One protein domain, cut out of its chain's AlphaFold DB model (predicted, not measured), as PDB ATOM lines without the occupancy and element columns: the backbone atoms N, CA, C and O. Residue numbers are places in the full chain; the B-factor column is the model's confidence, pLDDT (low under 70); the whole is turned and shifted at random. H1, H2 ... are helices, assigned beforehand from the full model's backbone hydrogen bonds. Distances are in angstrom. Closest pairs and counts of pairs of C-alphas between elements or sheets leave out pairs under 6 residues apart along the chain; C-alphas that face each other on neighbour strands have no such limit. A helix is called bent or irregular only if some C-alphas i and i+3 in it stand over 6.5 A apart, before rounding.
ATOM      1  N   THR A   7      29.020  14.811   1.006       98.19
ATOM      2  CA  THR A   7      27.651  14.986   0.491       98.19
ATOM      3  C   THR A   7      26.766  13.750   0.684       98.19
ATOM      4  O   THR A   7      25.553  13.888   0.755       98.19
ATOM      5  N   ASN A   8      27.346  12.551   0.817       97.56
ATOM      6  CA  ASN A   8      26.607  11.320   1.128       97.56
ATOM      7  C   ASN A   8      26.152  11.240   2.599       97.56
ATOM      8  O   ASN A   8      25.389  10.350   2.954       97.56
ATOM      9  N   GLN A   9      26.609  12.163   3.448       97.88
ATOM     10  CA  GLN A   9      26.237  12.296   4.862       97.88
ATOM     11  C   GLN A   9      25.392  13.559   5.128       97.88
ATOM     12  O   GLN A   9      25.085  13.863   6.278       97.88
ATOM     13  N   MET A  10      25.019  14.310   4.083       97.94
ATOM     14  CA  MET A  10      24.271  15.569   4.181       97.94
ATOM     15  C   MET A  10      22.857  15.402   3.599       97.94
ATOM     16  O   MET A  10      22.711  15.468   2.379       97.94
ATOM     17  N   PRO A  11      21.800  15.213   4.413       96.62
ATOM     18  CA  PRO A  11      20.436  15.018   3.901       96.62
ATOM     19  C   PRO A  11      19.892  16.232   3.125       96.62
ATOM     20  O   PRO A  11      19.031  16.092   2.259       96.62
ATOM     21  N   GLU A  12      20.406  17.429   3.402       95.62
ATOM     22  CA  GLU A  12      20.043  18.687   2.746       95.62
ATOM     23  C   GLU A  12      20.667  18.881   1.347       95.62
ATOM     24  O   GLU A  12      20.345  19.854   0.644       95.62
ATOM     25  N   VAL A  13      21.562  17.983   0.917       96.50
ATOM     26  CA  VAL A  13      22.251  18.031  -0.380       96.50
ATOM     27  C   VAL A  13      22.087  16.700  -1.102       96.50
ATOM     28  O   VAL A  13      22.084  15.633  -0.505       96.50
ATOM     29  N   ARG A  14      21.966  16.745  -2.432       95.44
ATOM     30  CA  ARG A  14      21.971  15.520  -3.233       95.44
ATOM     31  C   ARG A  14      23.310  14.796  -3.059       95.44
ATOM     32  O   ARG A  14      24.355  15.362  -3.381       95.44
ATOM     33  N   ALA A  15      23.245  13.540  -2.625       96.81
ATOM     34  CA  ALA A  15      24.392  12.652  -2.489       96.81
ATOM     35  C   ALA A  15      25.209  12.566  -3.792       96.81
ATOM     36  O   ALA A  15      24.653  12.450  -4.890       96.81
ATOM     37  N   CYS A  16      26.537  12.647  -3.678       97.06
ATOM     38  CA  CYS A  16      27.434  12.553  -4.823       97.06
ATOM     39  C   CYS A  16      27.784  11.089  -5.109       97.06
ATOM     40  O   CYS A  16      28.654  10.504  -4.454       97.06
ATOM     41  N   THR A  17      27.114  10.526  -6.113       97.75
ATOM     42  CA  THR A  17      27.284   9.144  -6.566       97.75
ATOM     43  C   THR A  17      27.933   9.062  -7.953       97.75
ATOM     44  O   THR A  17      28.056  10.062  -8.679       97.75
ATOM     45  N   ILE A  18      28.430   7.879  -8.307       96.69
ATOM     46  CA  ILE A  18      28.952   7.577  -9.642       96.69
ATOM     47  C   ILE A  18      27.765   7.213 -10.541       96.69
ATOM     48  O   ILE A  18      26.966   6.339 -10.217       96.69
ATOM     49  N   THR A  19      27.603   7.940 -11.648       95.44
ATOM     50  CA  THR A  19      26.456   7.766 -12.545       95.44
ATOM     51  C   THR A  19      26.536   6.424 -13.261       95.44
ATOM     52  O   THR A  19      27.550   6.136 -13.889       95.44
ATOM     53  N   GLY A  20      25.458   5.642 -13.193       95.06
ATOM     54  CA  GLY A  20      25.369   4.315 -13.812       95.06
ATOM     55  C   GLY A  20      26.041   3.185 -13.026       95.06
ATOM     56  O   GLY A  20      25.970   2.038 -13.457       95.06
ATOM     57  N   GLU A  21      26.658   3.474 -11.878       96.12
ATOM     58  CA  GLU A  21      27.205   2.448 -10.990       96.12
ATOM     59  C   GLU A  21      26.268   2.173  -9.813       96.12
ATOM     60  O   GLU A  21      25.767   3.089  -9.143       96.12
ATOM     61  N   HIS A  22      26.045   0.888  -9.550       96.00
ATOM     62  CA  HIS A  22      25.048   0.419  -8.602       96.00
ATOM     63  C   HIS A  22      25.606  -0.670  -7.690       96.00
ATOM     64  O   HIS A  22      26.419  -1.483  -8.118       96.00
ATOM     65  N   TYR A  23      25.141  -0.702  -6.441       95.25
ATOM     66  CA  TYR A  23      25.304  -1.874  -5.585       95.25
ATOM     67  C   TYR A  23      24.503  -3.051  -6.144       95.25
ATOM     68  O   TYR A  23      23.439  -2.849  -6.728       95.25
ATOM     69  N   ASP A  24      24.949  -4.274  -5.855       95.94
ATOM     70  CA  ASP A  24      24.250  -5.510  -6.243       95.94
ATOM     71  C   ASP A  24      22.823  -5.600  -5.671       95.94
ATOM     72  O   ASP A  24      21.980  -6.339  -6.172       95.94
ATOM     73  N   THR A  25      22.537  -4.830  -4.619       95.62
ATOM     74  CA  THR A  25      21.224  -4.734  -3.970       95.62
ATOM     75  C   THR A  25      20.316  -3.653  -4.566       95.62
ATOM     76  O   THR A  25      19.210  -3.445  -4.070       95.62
ATOM     77  N   CYS A  26      20.765  -2.930  -5.593       95.19
ATOM     78  CA  CYS A  26      19.982  -1.876  -6.228       95.19
ATOM     79  C   CYS A  26      18.921  -2.463  -7.171       95.19
ATOM     80  O   CYS A  26      19.211  -3.306  -8.010       95.19
ATOM     81  N   ASP A  27      17.696  -1.952  -7.078       92.56
ATOM     82  CA  ASP A  27      16.543  -2.334  -7.904       92.56
ATOM     83  C   ASP A  27      16.553  -1.737  -9.327       92.56
ATOM     84  O   ASP A  27      15.749  -2.128 -10.171       92.56
ATOM     85  N   GLY A  28      17.456  -0.792  -9.609       84.31
ATOM     86  CA  GLY A  28      17.820  -0.306 -10.946       84.31
ATOM     87  C   GLY A  28      16.765   0.508 -11.708       84.31
ATOM     88  O   GLY A  28      17.130   1.264 -12.604       84.31
ATOM     89  N   ALA A  29      15.477   0.424 -11.366       86.00
ATOM     90  CA  ALA A  29      14.403   0.972 -12.201       86.00
ATOM     91  C   ALA A  29      14.409   2.510 -12.313       86.00
ATOM     92  O   ALA A  29      14.028   3.055 -13.347       86.00
ATOM     93  N   LEU A  30      14.842   3.219 -11.265       90.69
ATOM     94  CA  LEU A  30      14.891   4.692 -11.217       90.69
ATOM     95  C   LEU A  30      16.200   5.231 -10.622       90.69
ATOM     96  O   LEU A  30      16.360   6.438 -10.426       90.69
ATOM     97  N   CYS A  31      17.145   4.349 -10.297       91.88
ATOM     98  CA  CYS A  31      18.412   4.762  -9.723       91.88
ATOM     99  C   CYS A  31      19.320   5.315 -10.829       91.88
ATOM    100  O   CYS A  31      19.585   4.642 -11.817       91.88
ATOM    101  N   HIS A  32      19.851   6.527 -10.656       91.62
ATOM    102  CA  HIS A  32      20.854   7.099 -11.570       91.62
ATOM    103  C   HIS A  32      22.304   6.766 -11.170       91.62
ATOM    104  O   HIS A  32      23.243   7.219 -11.824       91.62
ATOM    105  N   GLY A  33      22.481   6.019 -10.078       94.69
ATOM    106  CA  GLY A  33      23.760   5.624  -9.491       94.69
ATOM    107  C   GLY A  33      23.700   5.714  -7.966       94.69
ATOM    108  O   GLY A  33      23.314   6.762  -7.436       94.69
ATOM    109  N   CYS A  34      24.053   4.636  -7.261       95.62
ATOM    110  CA  CYS A  34      24.001   4.563  -5.790       95.62
ATOM    111  C   CYS A  34      25.364   4.355  -5.121       95.62
ATOM    112  O   CYS A  34      25.454   4.502  -3.903       95.62
ATOM    113  N   ILE A  35      26.426   4.096  -5.890       97.00
ATOM    114  CA  ILE A  35      27.781   4.010  -5.339       97.00
ATOM    115  C   ILE A  35      28.305   5.427  -5.040       97.00
ATOM    116  O   ILE A  35      28.356   6.262  -5.951       97.00
ATOM    117  N   PRO A  36      28.683   5.742  -3.786       97.44
ATOM    118  CA  PRO A  36      29.199   7.052  -3.411       97.44
ATOM    119  C   PRO A  36      30.590   7.282  -4.010       97.44
ATOM    120  O   PRO A  36      31.423   6.380  -4.053       97.44
ATOM    121  N   ARG A  37      30.874   8.517  -4.434       97.88
ATOM    122  CA  ARG A  37      32.219   8.881  -4.903       97.88
ATOM    123  C   ARG A  37      33.222   8.917  -3.752       97.88
ATOM    124  O   ARG A  37      32.924   9.464  -2.687       97.88
ATOM    125  N   GLU A  38      34.427   8.421  -4.014       98.12
ATOM    126  CA  GLU A  38      35.574   8.539  -3.112       98.12
ATOM    127  C   GLU A  38      35.977  10.009  -2.906       98.12
ATOM    128  O   GLU A  38      35.895  10.835  -3.823       98.12
ATOM    129  N   ALA A  39      36.382  10.343  -1.682       98.12
ATOM    130  CA  ALA A  39      36.930  11.640  -1.327       98.12
ATOM    131  C   ALA A  39      38.427  11.690  -1.667       98.12
ATOM    132  O   ALA A  39      39.233  10.980  -1.075       98.12
ATOM    133  N   THR A  40      38.789  12.543  -2.625       98.19
ATOM    134  CA  THR A  40      40.166  12.720  -3.117       98.19
ATOM    135  C   THR A  40      40.822  13.997  -2.593       98.19
ATOM    136  O   THR A  40      42.040  14.125  -2.650       98.19
ATOM    137  N   ASN A  41      40.026  14.954  -2.104       98.25
ATOM    138  CA  ASN A  41      40.465  16.270  -1.644       98.25
ATOM    139  C   ASN A  41      39.825  16.547  -0.276       98.25
ATOM    140  O   ASN A  41      38.676  16.992  -0.196       98.25
ATOM    141  N   GLY A  42      40.538  16.203   0.800       97.12
ATOM    142  CA  GLY A  42      39.974  16.186   2.152       97.12
ATOM    143  C   GLY A  42      38.761  15.255   2.225       97.12
ATOM    144  O   GLY A  42      38.862  14.074   1.905       97.12
ATOM    145  N   LEU A  43      37.601  15.792   2.607       98.38
ATOM    146  CA  LEU A  43      36.335  15.051   2.666       98.38
ATOM    147  C   LEU A  43      35.456  15.215   1.413       98.38
ATOM    148  O   LEU A  43      34.287  14.821   1.420       98.38
ATOM    149  N   LEU A  44      35.981  15.792   0.328       98.50
ATOM    150  CA  LEU A  44      35.263  15.970  -0.936       98.50
ATOM    151  C   LEU A  44      35.829  15.077  -2.043       98.50
ATOM    152  O   LEU A  44      37.035  14.855  -2.145       98.50
ATOM    153  N   CYS A  45      34.956  14.611  -2.938       98.44
ATOM    154  CA  CYS A  45      35.408  14.098  -4.230       98.44
ATOM    155  C   CYS A  45      35.889  15.255  -5.121       98.44
ATOM    156  O   CYS A  45      35.434  16.395  -4.970       98.44
ATOM    157  N   HIS A  46      36.730  14.946  -6.109       97.94
ATOM    158  CA  HIS A  46      37.277  15.932  -7.043       97.94
ATOM    159  C   HIS A  46      36.210  16.856  -7.666       97.94
ATOM    160  O   HIS A  46      36.373  18.071  -7.704       97.94
ATOM    161  N   GLY A  47      35.066  16.307  -8.094       97.94
ATOM    162  CA  GLY A  47      33.996  17.097  -8.715       97.94
ATOM    163  C   GLY A  47      33.313  18.090  -7.765       97.94
ATOM    164  O   GLY A  47      32.967  19.196  -8.178       97.94
ATOM    165  N   CYS A  48      33.124  17.725  -6.494       98.50
ATOM    166  CA  CYS A  48      32.612  18.648  -5.478       98.50
ATOM    167  C   CYS A  48      33.648  19.723  -5.139       98.50
ATOM    168  O   CYS A  48      33.288  20.892  -5.049       98.50
ATOM    169  N   TYR A  49      34.919  19.341  -5.025       98.62
ATOM    170  CA  TYR A  49      36.023  20.258  -4.753       98.62
ATOM    171  C   TYR A  49      36.180  21.333  -5.846       98.62
ATOM    172  O   TYR A  49      36.192  22.523  -5.542       98.62
ATOM    173  N   VAL A  50      36.174  20.947  -7.129       98.50
ATOM    174  CA  VAL A  50      36.238  21.901  -8.256       98.50
ATOM    175  C   VAL A  50      35.064  22.886  -8.246       98.50
ATOM    176  O   VAL A  50      35.241  24.054  -8.578       98.50
ATOM    177  N   ARG A  51      33.863  22.460  -7.825       98.38
ATOM    178  CA  ARG A  51      32.710  23.369  -7.694       98.38
ATOM    179  C   ARG A  51      32.885  24.390  -6.572       98.38
ATOM    180  O   ARG A  51      32.435  25.518  -6.740       98.38
ATOM    181  N   VAL A  52      33.523  24.010  -5.462       98.50
ATOM    182  CA  VAL A  52      33.867  24.948  -4.381       98.50
ATOM    183  C   VAL A  52      34.835  26.006  -4.908       98.50
ATOM    184  O   VAL A  52      34.584  27.195  -4.733       98.50
ATOM    185  N   LEU A  53      35.887  25.587  -5.620       98.44
ATOM    186  CA  LEU A  53      36.848  26.505  -6.240       98.44
ATOM    187  C   LEU A  53      36.189  27.448  -7.253       98.44
ATOM    188  O   LEU A  53      36.429  28.651  -7.214       98.44
ATOM    189  N   ASP A  54      35.326  26.925  -8.126       98.00
ATOM    190  CA  ASP A  54      34.580  27.732  -9.098       98.00
ATOM    191  C   ASP A  54      33.667  28.760  -8.410       98.00
ATOM    192  O   ASP A  54      33.628  29.925  -8.806       98.00
ATOM    193  N   ALA A  55      32.966  28.359  -7.343       98.00
ATOM    194  CA  ALA A  55      32.131  29.268  -6.565       98.00
ATOM    195  C   ALA A  55      32.959  30.363  -5.870       98.00
ATOM    196  O   ALA A  55      32.577  31.533  -5.921       98.00
ATOM    197  N   LEU A  56      34.110  30.011  -5.286       98.06
ATOM    198  CA  LEU A  56      35.046  30.967  -4.683       98.06
ATOM    199  C   LEU A  56      35.607  31.955  -5.712       98.06
ATOM    200  O   LEU A  56      35.651  33.151  -5.443       98.06
ATOM    201  N   GLY A  57      35.971  31.485  -6.907       97.25
ATOM    202  CA  GLY A  57      36.465  32.350  -7.982       97.25
ATOM    203  C   GLY A  57      35.424  33.355  -8.487       97.25
ATOM    204  O   GLY A  57      35.782  34.419  -8.983       97.25
ATOM    205  N   LYS A  58      34.131  33.042  -8.337       96.69
ATOM    206  CA  LYS A  58      33.017  33.883  -8.802       96.69
ATOM    207  C   LYS A  58      32.436  34.802  -7.734       96.69
ATOM    208  O   LYS A  58      31.820  35.799  -8.093       96.69
ATOM    209  N   VAL A  59      32.604  34.494  -6.447       96.44
ATOM    210  CA  VAL A  59      31.909  35.236  -5.381       96.44
ATOM    211  C   VAL A  59      32.352  36.696  -5.294       96.44
ATOM    212  O   VAL A  59      31.504  37.567  -5.147       96.44
ATOM    213  N   ALA A  60      33.652  36.975  -5.437       95.06
ATOM    214  CA  ALA A  60      34.189  38.334  -5.375       95.06
ATOM    215  C   ALA A  60      33.676  39.236  -6.517       95.06
ATOM    216  O   ALA A  60      33.055  40.249  -6.196       95.06
ATOM    217  N   PRO A  61      33.826  38.877  -7.812       94.06
ATOM    218  CA  PRO A  61      33.291  39.703  -8.896       94.06
ATOM    219  C   PRO A  61      31.759  39.792  -8.863       94.06
ATOM    220  O   PRO A  61      31.197  40.825  -9.213       94.06
ATOM    221  N   TRP A  62      31.069  38.740  -8.404       94.19
ATOM    222  CA  TRP A  62      29.619  38.769  -8.201       94.19
ATOM    223  C   TRP A  62      29.187  39.768  -7.142       94.19
ATOM    224  O   TRP A  62      28.277  40.559  -7.374       94.19
ATOM    225  N   TRP A  63      29.857  39.762  -5.998       93.44
ATOM    226  CA  TRP A  63      29.597  40.705  -4.928       93.44
ATOM    227  C   TRP A  63      29.910  42.141  -5.354       93.44
ATOM    228  O   TRP A  63      29.060  43.010  -5.186       93.44
ATOM    229  N   GLU A  64      31.070  42.384  -5.966       91.50
ATOM    230  CA  GLU A  64      31.473  43.709  -6.455       91.50
ATOM    231  C   GLU A  64      30.475  44.274  -7.474       91.50
ATOM    232  O   GLU A  64      30.063  45.424  -7.358       91.50
ATOM    233  N   ALA A  65      29.997  43.454  -8.414       88.44
ATOM    234  CA  ALA A  65      28.993  43.883  -9.385       88.44
ATOM    235  C   ALA A  65      27.636  44.241  -8.750       88.44
ATOM    236  O   ALA A  65      26.878  45.037  -9.305       88.44
ATOM    237  N   LEU A  66      27.309  43.649  -7.596       86.94
ATOM    238  CA  LEU A  66      26.072  43.931  -6.866       86.94
ATOM    239  C   LEU A  66      26.212  45.102  -5.888       86.94
ATOM    240  O   LEU A  66      25.196  45.719  -5.545       86.94
ATOM    241  N   GLN A  67      27.436  45.447  -5.472       81.38
ATOM    242  CA  GLN A  67      27.728  46.636  -4.672       81.38
ATOM    243  C   GLN A  67      27.392  47.905  -5.474       81.38
ATOM    244  O   GLN A  67      28.202  48.445  -6.217       81.38
ATOM    245  N   GLY A  68      26.158  48.384  -5.334       70.44
ATOM    246  CA  GLY A  68      25.646  49.560  -6.051       70.44
ATOM    247  C   GLY A  68      24.269  49.357  -6.678       70.44
ATOM    248  O   GLY A  68      23.577  50.335  -6.961       70.44
ATOM    249  N   PRO A  91      15.974  43.719   0.282       82.94
ATOM    250  CA  PRO A  91      15.980  43.291  -1.109       82.94
ATOM    251  C   PRO A  91      16.366  41.805  -1.217       82.94
ATOM    252  O   PRO A  91      17.271  41.365  -0.504       82.94
ATOM    253  N   PRO A  92      15.761  41.020  -2.131       87.62
ATOM    254  CA  PRO A  92      16.123  39.611  -2.321       87.62
ATOM    255  C   PRO A  92      17.622  39.393  -2.576       87.62
ATOM    256  O   PRO A  92      18.187  38.407  -2.114       87.62
ATOM    257  N   ILE A  93      18.264  40.351  -3.254       89.56
ATOM    258  CA  ILE A  93      19.712  40.378  -3.494       89.56
ATOM    259  C   ILE A  93      20.487  40.416  -2.168       89.56
ATOM    260  O   ILE A  93      21.410  39.627  -1.981       89.56
ATOM    261  N   GLY A  94      20.085  41.282  -1.232       89.38
ATOM    262  CA  GLY A  94      20.710  41.393   0.089       89.38
ATOM    263  C   GLY A  94      20.583  40.102   0.899       89.38
ATOM    264  O   GLY A  94      21.570  39.629   1.450       89.38
ATOM    265  N   LEU A  95      19.406  39.463   0.877       90.62
ATOM    266  CA  LEU A  95      19.205  38.161   1.528       90.62
ATOM    267  C   LEU A  95      20.104  37.065   0.939       90.62
ATOM    268  O   LEU A  95      20.688  36.282   1.687       90.62
ATOM    269  N   ALA A  96      20.238  37.012  -0.389       93.56
ATOM    270  CA  ALA A  96      21.101  36.036  -1.052       93.56
ATOM    271  C   ALA A  96      22.580  36.242  -0.684       93.56
ATOM    272  O   ALA A  96      23.305  35.276  -0.454       93.56
ATOM    273  N   ILE A  97      23.020  37.499  -0.599       94.06
ATOM    274  CA  ILE A  97      24.372  37.867  -0.169       94.06
ATOM    275  C   ILE A  97      24.601  37.423   1.277       94.06
ATOM    276  O   ILE A  97      25.567  36.708   1.543       94.06
ATOM    277  N   ASP A  98      23.703  37.787   2.195       94.44
ATOM    278  CA  ASP A  98      23.811  37.416   3.607       94.44
ATOM    279  C   ASP A  98      23.901  35.895   3.784       94.44
ATOM    280  O   ASP A  98      24.740  35.400   4.545       94.44
ATOM    281  N   GLU A  99      23.093  35.137   3.038       96.44
ATOM    282  CA  GLU A  99      23.120  33.676   3.063       96.44
ATOM    283  C   GLU A  99      24.460  33.117   2.557       96.44
ATOM    284  O   GLU A  99      25.054  32.265   3.222       96.44
ATOM    285  N   VAL A 100      24.987  33.607   1.428       97.44
ATOM    286  CA  VAL A 100      26.299  33.187   0.898       97.44
ATOM    287  C   VAL A 100      27.417  33.487   1.899       97.44
ATOM    288  O   VAL A 100      28.224  32.605   2.215       97.44
ATOM    289  N   PHE A 101      27.447  34.702   2.451       96.81
ATOM    290  CA  PHE A 101      28.499  35.117   3.377       96.81
ATOM    291  C   PHE A 101      28.397  34.444   4.747       96.81
ATOM    292  O   PHE A 101      29.424  34.264   5.401       96.81
ATOM    293  N   SER A 102      27.205  34.010   5.174       97.38
ATOM    294  CA  SER A 102      27.040  33.258   6.423       97.38
ATOM    295  C   SER A 102      27.899  31.985   6.453       97.38
ATOM    296  O   SER A 102      28.567  31.727   7.454       97.38
ATOM    297  N   TRP A 103      27.974  31.256   5.333       97.56
ATOM    298  CA  TRP A 103      28.812  30.061   5.184       97.56
ATOM    299  C   TRP A 103      30.280  30.413   4.928       97.56
ATOM    300  O   TRP A 103      31.182  29.781   5.490       97.56
ATOM    301  N   TYR A 104      30.520  31.456   4.124       96.75
ATOM    302  CA  TYR A 104      31.863  31.933   3.783       96.75
ATOM    303  C   TYR A 104      32.672  32.377   5.011       96.75
ATOM    304  O   TYR A 104      33.886  32.229   5.017       96.75
ATOM    305  N   ARG A 105      32.030  32.849   6.090       97.06
ATOM    306  CA  ARG A 105      32.711  33.226   7.351       97.06
ATOM    307  C   ARG A 105      33.587  32.122   7.950       97.06
ATOM    308  O   ARG A 105      34.484  32.429   8.725       97.06
ATOM    309  N   SER A 106      33.321  30.858   7.622       96.44
ATOM    310  CA  SER A 106      34.128  29.722   8.084       96.44
ATOM    311  C   SER A 106      35.340  29.402   7.198       96.44
ATOM    312  O   SER A 106      36.100  28.497   7.533       96.44
ATOM    313  N   TYR A 107      35.518  30.109   6.079       97.38
ATOM    314  CA  TYR A 107      36.597  29.872   5.128       97.38
ATOM    315  C   TYR A 107      37.952  30.347   5.691       97.38
ATOM    316  O   TYR A 107      38.124  31.547   5.919       97.38
ATOM    317  N   PRO A 108      38.948  29.457   5.876       95.00
ATOM    318  CA  PRO A 108      40.231  29.803   6.486       95.00
ATOM    319  C   PRO A 108      41.258  30.373   5.484       95.00
ATOM    320  O   PRO A 108      42.455  30.262   5.719       95.00
ATOM    321  N   ALA A 109      40.814  30.945   4.359       96.94
ATOM    322  CA  ALA A 109      41.637  31.389   3.221       96.94
ATOM    323  C   ALA A 109      42.367  30.282   2.424       96.94
ATOM    324  O   ALA A 109      42.904  30.574   1.357       96.94
ATOM    325  N   ASP A 110      42.328  29.029   2.886       98.12
ATOM    326  CA  ASP A 110      42.816  27.840   2.181       98.12
ATOM    327  C   ASP A 110      41.690  26.798   2.064       98.12
ATOM    328  O   ASP A 110      41.092  26.375   3.059       98.12
ATOM    329  N   VAL A 111      41.374  26.392   0.832       98.19
ATOM    330  CA  VAL A 111      40.286  25.450   0.539       98.19
ATOM    331  C   VAL A 111      40.616  24.048   1.024       98.19
ATOM    332  O   VAL A 111      39.721  23.375   1.533       98.19
ATOM    333  N   ASP A 112      41.875  23.618   0.929       98.38
ATOM    334  CA  ASP A 112      42.288  22.284   1.367       98.38
ATOM    335  C   ASP A 112      42.148  22.158   2.884       98.38
ATOM    336  O   ASP A 112      41.608  21.169   3.390       98.38
ATOM    337  N   LEU A 113      42.525  23.215   3.613       98.19
ATOM    338  CA  LEU A 113      42.285  23.303   5.048       98.19
ATOM    339  C   LEU A 113      40.783  23.337   5.363       98.19
ATOM    340  O   LEU A 113      40.348  22.644   6.286       98.19
ATOM    341  N   TRP A 114      39.977  24.068   4.583       98.31
ATOM    342  CA  TRP A 114      38.526  24.150   4.790       98.31
ATOM    343  C   TRP A 114      37.862  22.771   4.719       98.31
ATOM    344  O   TRP A 114      37.062  22.426   5.584       98.31
ATOM    345  N   VAL A 115      38.225  21.950   3.733       98.44
ATOM    346  CA  VAL A 115      37.575  20.652   3.477       98.44
ATOM    347  C   VAL A 115      38.201  19.477   4.236       98.44
ATOM    348  O   VAL A 115      37.764  18.337   4.068       98.44
ATOM    349  N   SER A 116      39.219  19.732   5.062       98.00
ATOM    350  CA  SER A 116      39.917  18.700   5.844       98.00
ATOM    351  C   SER A 116      39.136  18.243   7.086       98.00
ATOM    352  O   SER A 116      39.346  17.134   7.573       98.00
ATOM    353  N   SER A 117      38.199  19.064   7.572       98.19
ATOM    354  CA  SER A 117      37.306  18.752   8.698       98.19
ATOM    355  C   SER A 117      35.867  18.521   8.235       98.19
ATOM    356  O   SER A 117      35.448  19.042   7.202       98.19
ATOM    357  N   VAL A 118      35.089  17.762   9.015       97.88
ATOM    358  CA  VAL A 118      33.678  17.466   8.703       97.88
ATOM    359  C   VAL A 118      32.855  18.751   8.598       97.88
ATOM    360  O   VAL A 118      32.183  18.959   7.588       97.88
ATOM    361  N   ASP A 119      32.943  19.632   9.595       98.06
ATOM    362  CA  ASP A 119      32.179  20.884   9.615       98.06
ATOM    363  C   ASP A 119      32.604  21.827   8.487       98.06
ATOM    364  O   ASP A 119      31.757  22.370   7.777       98.06
ATOM    365  N   GLY A 120      33.913  21.962   8.252       98.12
ATOM    366  CA  GLY A 120      34.426  22.795   7.170       98.12
ATOM    367  C   GLY A 120      34.022  22.281   5.783       98.12
ATOM    368  O   GLY A 120      33.559  23.060   4.951       98.12
ATOM    369  N   ALA A 121      34.060  20.965   5.549       98.38
ATOM    370  CA  ALA A 121      33.587  20.372   4.300       98.38
ATOM    371  C   ALA A 121      32.072  20.562   4.097       98.38
ATOM    372  O   ALA A 121      31.635  20.869   2.984       98.38
ATOM    373  N   ARG A 122      31.258  20.443   5.160       98.50
ATOM    374  CA  ARG A 122      29.817  20.750   5.101       98.50
ATOM    375  C   ARG A 122      29.573  22.220   4.767       98.50
ATOM    376  O   ARG A 122      28.765  22.510   3.884       98.50
ATOM    377  N   HIS A 123      30.285  23.137   5.420       98.44
ATOM    378  CA  HIS A 123      30.178  24.570   5.148       98.44
ATOM    379  C   HIS A 123      30.606  24.919   3.720       98.44
ATOM    380  O   HIS A 123      29.902  25.679   3.063       98.44
ATOM    381  N   ALA A 124      31.679  24.320   3.198       98.44
ATOM    382  CA  ALA A 124      32.124  24.519   1.819       98.44
ATOM    383  C   ALA A 124      31.061  24.080   0.792       98.44
ATOM    384  O   ALA A 124      30.799  24.776  -0.194       98.44
ATOM    385  N   ILE A 125      30.394  22.944   1.034       98.56
ATOM    386  CA  ILE A 125      29.291  22.471   0.186       98.56
ATOM    387  C   ILE A 125      28.076  23.397   0.278       98.56
ATOM    388  O   ILE A 125      27.492  23.732  -0.757       98.56
ATOM    389  N   MET A 126      27.695  23.825   1.485       98.38
ATOM    390  CA  MET A 126      26.564  24.735   1.671       98.38
ATOM    391  C   MET A 126      26.831  26.101   1.042       98.38
ATOM    392  O   MET A 126      25.988  26.567   0.282       98.38
ATOM    393  N   PHE A 127      28.030  26.659   1.232       98.38
ATOM    394  CA  PHE A 127      28.511  27.845   0.525       98.38
ATOM    395  C   PHE A 127      28.372  27.688  -0.992       98.38
ATOM    396  O   PHE A 127      27.787  28.533  -1.659       98.38
ATOM    397  N   THR A 128      28.847  26.574  -1.553       98.44
ATOM    398  CA  THR A 128      28.768  26.327  -3.001       98.44
ATOM    399  C   THR A 128      27.317  26.256  -3.480       98.44
ATOM    400  O   THR A 128      26.966  26.819  -4.516       98.44
ATOM    401  N   LYS A 129      26.446  25.568  -2.733       98.19
ATOM    402  CA  LYS A 129      25.019  25.436  -3.053       98.19
ATOM    403  C   LYS A 129      24.323  26.798  -3.055       98.19
ATOM    404  O   LYS A 129      23.597  27.086  -4.010       98.19
ATOM    405  N   THR A 130      24.535  27.606  -2.016       97.88
ATOM    406  CA  THR A 130      23.908  28.928  -1.875       97.88
ATOM    407  C   THR A 130      24.480  29.916  -2.885       97.88
ATOM    408  O   THR A 130      23.705  30.571  -3.576       97.88
ATOM    409  N   ALA A 131      25.798  29.932  -3.100       97.81
ATOM    410  CA  ALA A 131      26.449  30.783  -4.097       97.81
ATOM    411  C   ALA A 131      25.945  30.489  -5.515       97.81
ATOM    412  O   ALA A 131      25.491  31.389  -6.217       97.81
ATOM    413  N   LEU A 132      25.909  29.218  -5.935       97.19
ATOM    414  CA  LEU A 132      25.397  28.854  -7.261       97.19
ATOM    415  C   LEU A 132      23.899  29.150  -7.425       97.19
ATOM    416  O   LEU A 132      23.443  29.409  -8.540       97.19
ATOM    417  N   ALA A 133      23.110  29.085  -6.349       96.44
ATOM    418  CA  ALA A 133      21.719  29.524  -6.378       96.44
ATOM    419  C   ALA A 133      21.622  31.049  -6.543       96.44
ATOM    420  O   ALA A 133      20.898  31.504  -7.429       96.44
ATOM    421  N   ALA A 134      22.410  31.807  -5.779       95.38
ATOM    422  CA  ALA A 134      22.479  33.261  -5.845       95.38
ATOM    423  C   ALA A 134      22.935  33.755  -7.229       95.38
ATOM    424  O   ALA A 134      22.276  34.612  -7.809       95.38
ATOM    425  N   PHE A 135      23.958  33.140  -7.833       95.31
ATOM    426  CA  PHE A 135      24.424  33.480  -9.187       95.31
ATOM    427  C   PHE A 135      23.356  33.250 -10.264       95.31
ATOM    428  O   PHE A 135      23.336  33.938 -11.283       95.31
ATOM    429  N   ARG A 136      22.471  32.259 -10.076       93.19
ATOM    430  CA  ARG A 136      21.349  32.009 -10.997       93.19
ATOM    431  C   ARG A 136      20.199  32.986 -10.787       93.19
ATOM    432  O   ARG A 136      19.561  33.360 -11.763       93.19
ATOM    433  N   ALA A 137      19.919  33.347  -9.537       90.50
ATOM    434  CA  ALA A 137      18.866  34.296  -9.191       90.50
ATOM    435  C   ALA A 137      19.245  35.738  -9.567       90.50
ATOM    436  O   ALA A 137      18.388  36.516  -9.980       90.50
ATOM    437  N   HIS A 138      20.534  36.062  -9.459       91.81
ATOM    438  CA  HIS A 138      21.100  37.391  -9.660       91.81
ATOM    439  C   HIS A 138      22.324  37.298 -10.583       91.81
ATOM    440  O   HIS A 138      23.463  37.384 -10.114       91.81
TER     441      HIS A 138
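AT A GLANCE: This is residues 7 to 68 and 91 to 138 of the 270 residues of the protein "Rho termination factor, N-terminal domain" of Mycetocola miduiensis (UniProt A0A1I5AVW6). Three longer helices, their centres at the corners of a triangle, make one end of an elongated domain: H4 packs side by side with H2 and crosses H1 at a steep tilt, while a long looping stretch without a named element, residues 7 to 45, reaches away to make the other end. The short helix H3 sits by the beginning of H4. The printed part has 110 residues with four named helices, in the order H1, H2, H3, H4, and no named strand; the class is all helix. The whole is only just compact, close to loose, with a radius of gyration of the C-alphas of 15.8 A, and the C-alphas span 55 by 30 by 19 A.

IN THESE COORDINATES: The printed part begins at Thr 7, with its C-alpha at (27.651, 14.986, 0.491). Residues 7 to 45 hold no named element, and their C-alphas lie 8 to 29 A from the mean of the C-alphas. H1, residues 46 to 66, begins with C-alpha 46 at (37.277, 15.932, -7.043) and is 30.2 A long from first to last C-alpha. It has a kink of 33 degrees near residue 60 and is irregular, but only just: C-alphas 57 and 60 are 6.9 A apart. H2 is residues 92 to 104, 18.5 A long. H3 is residues 111 to 114, 4.8 A long. H4, residues 118 to 137, is 28.7 A long and ends with C-alpha 137 at (18.866, 34.296, -9.191).

HOW THE PARTS SIT: H4 is the hub and touches the three other helices. H1 and H4 touch, closest at the C-alphas of Val 52 and Thr 128, 5.5 A apart, and run the same way at a steep tilt of 50 degrees. H2 and H4 touch, closest at the C-alphas of Trp 103 and Phe 127, 5.2 A apart, and run opposite ways at a shallow tilt of 21 degrees. H3 and H4 only just touch, with 3 pairs of C-alphas within 8 A, and touch only at the corner; the closest C-alphas, those of Trp 114 and Gly 120, are 4.9 A apart. H1 and H2 are close but not clearly touching, with the closest C-alphas, those of Trp 63 and Ile 97, 7.6 A apart. H2 and H3 are apart. Every O i to N i+4 pair is within hydrogen-bond range in H4, against 15 of 17 in H1 and 8 of 9 in H2; H3 is too short for such a pair.

THE WHOLE: The two C-alphas farthest apart, those of Asp 24 and Gly 68, are 55.1 A apart. Residues 69 to 90 are not printed, and C-alphas 68 and 91 are 12.5 A apart across this cut, which lies in the link from H1 to H2. The link from H2 to H3 is short and that from H3 to H4 is tight. The mean pLDDT of the printed part is 95.5, and no printed residue is under 70.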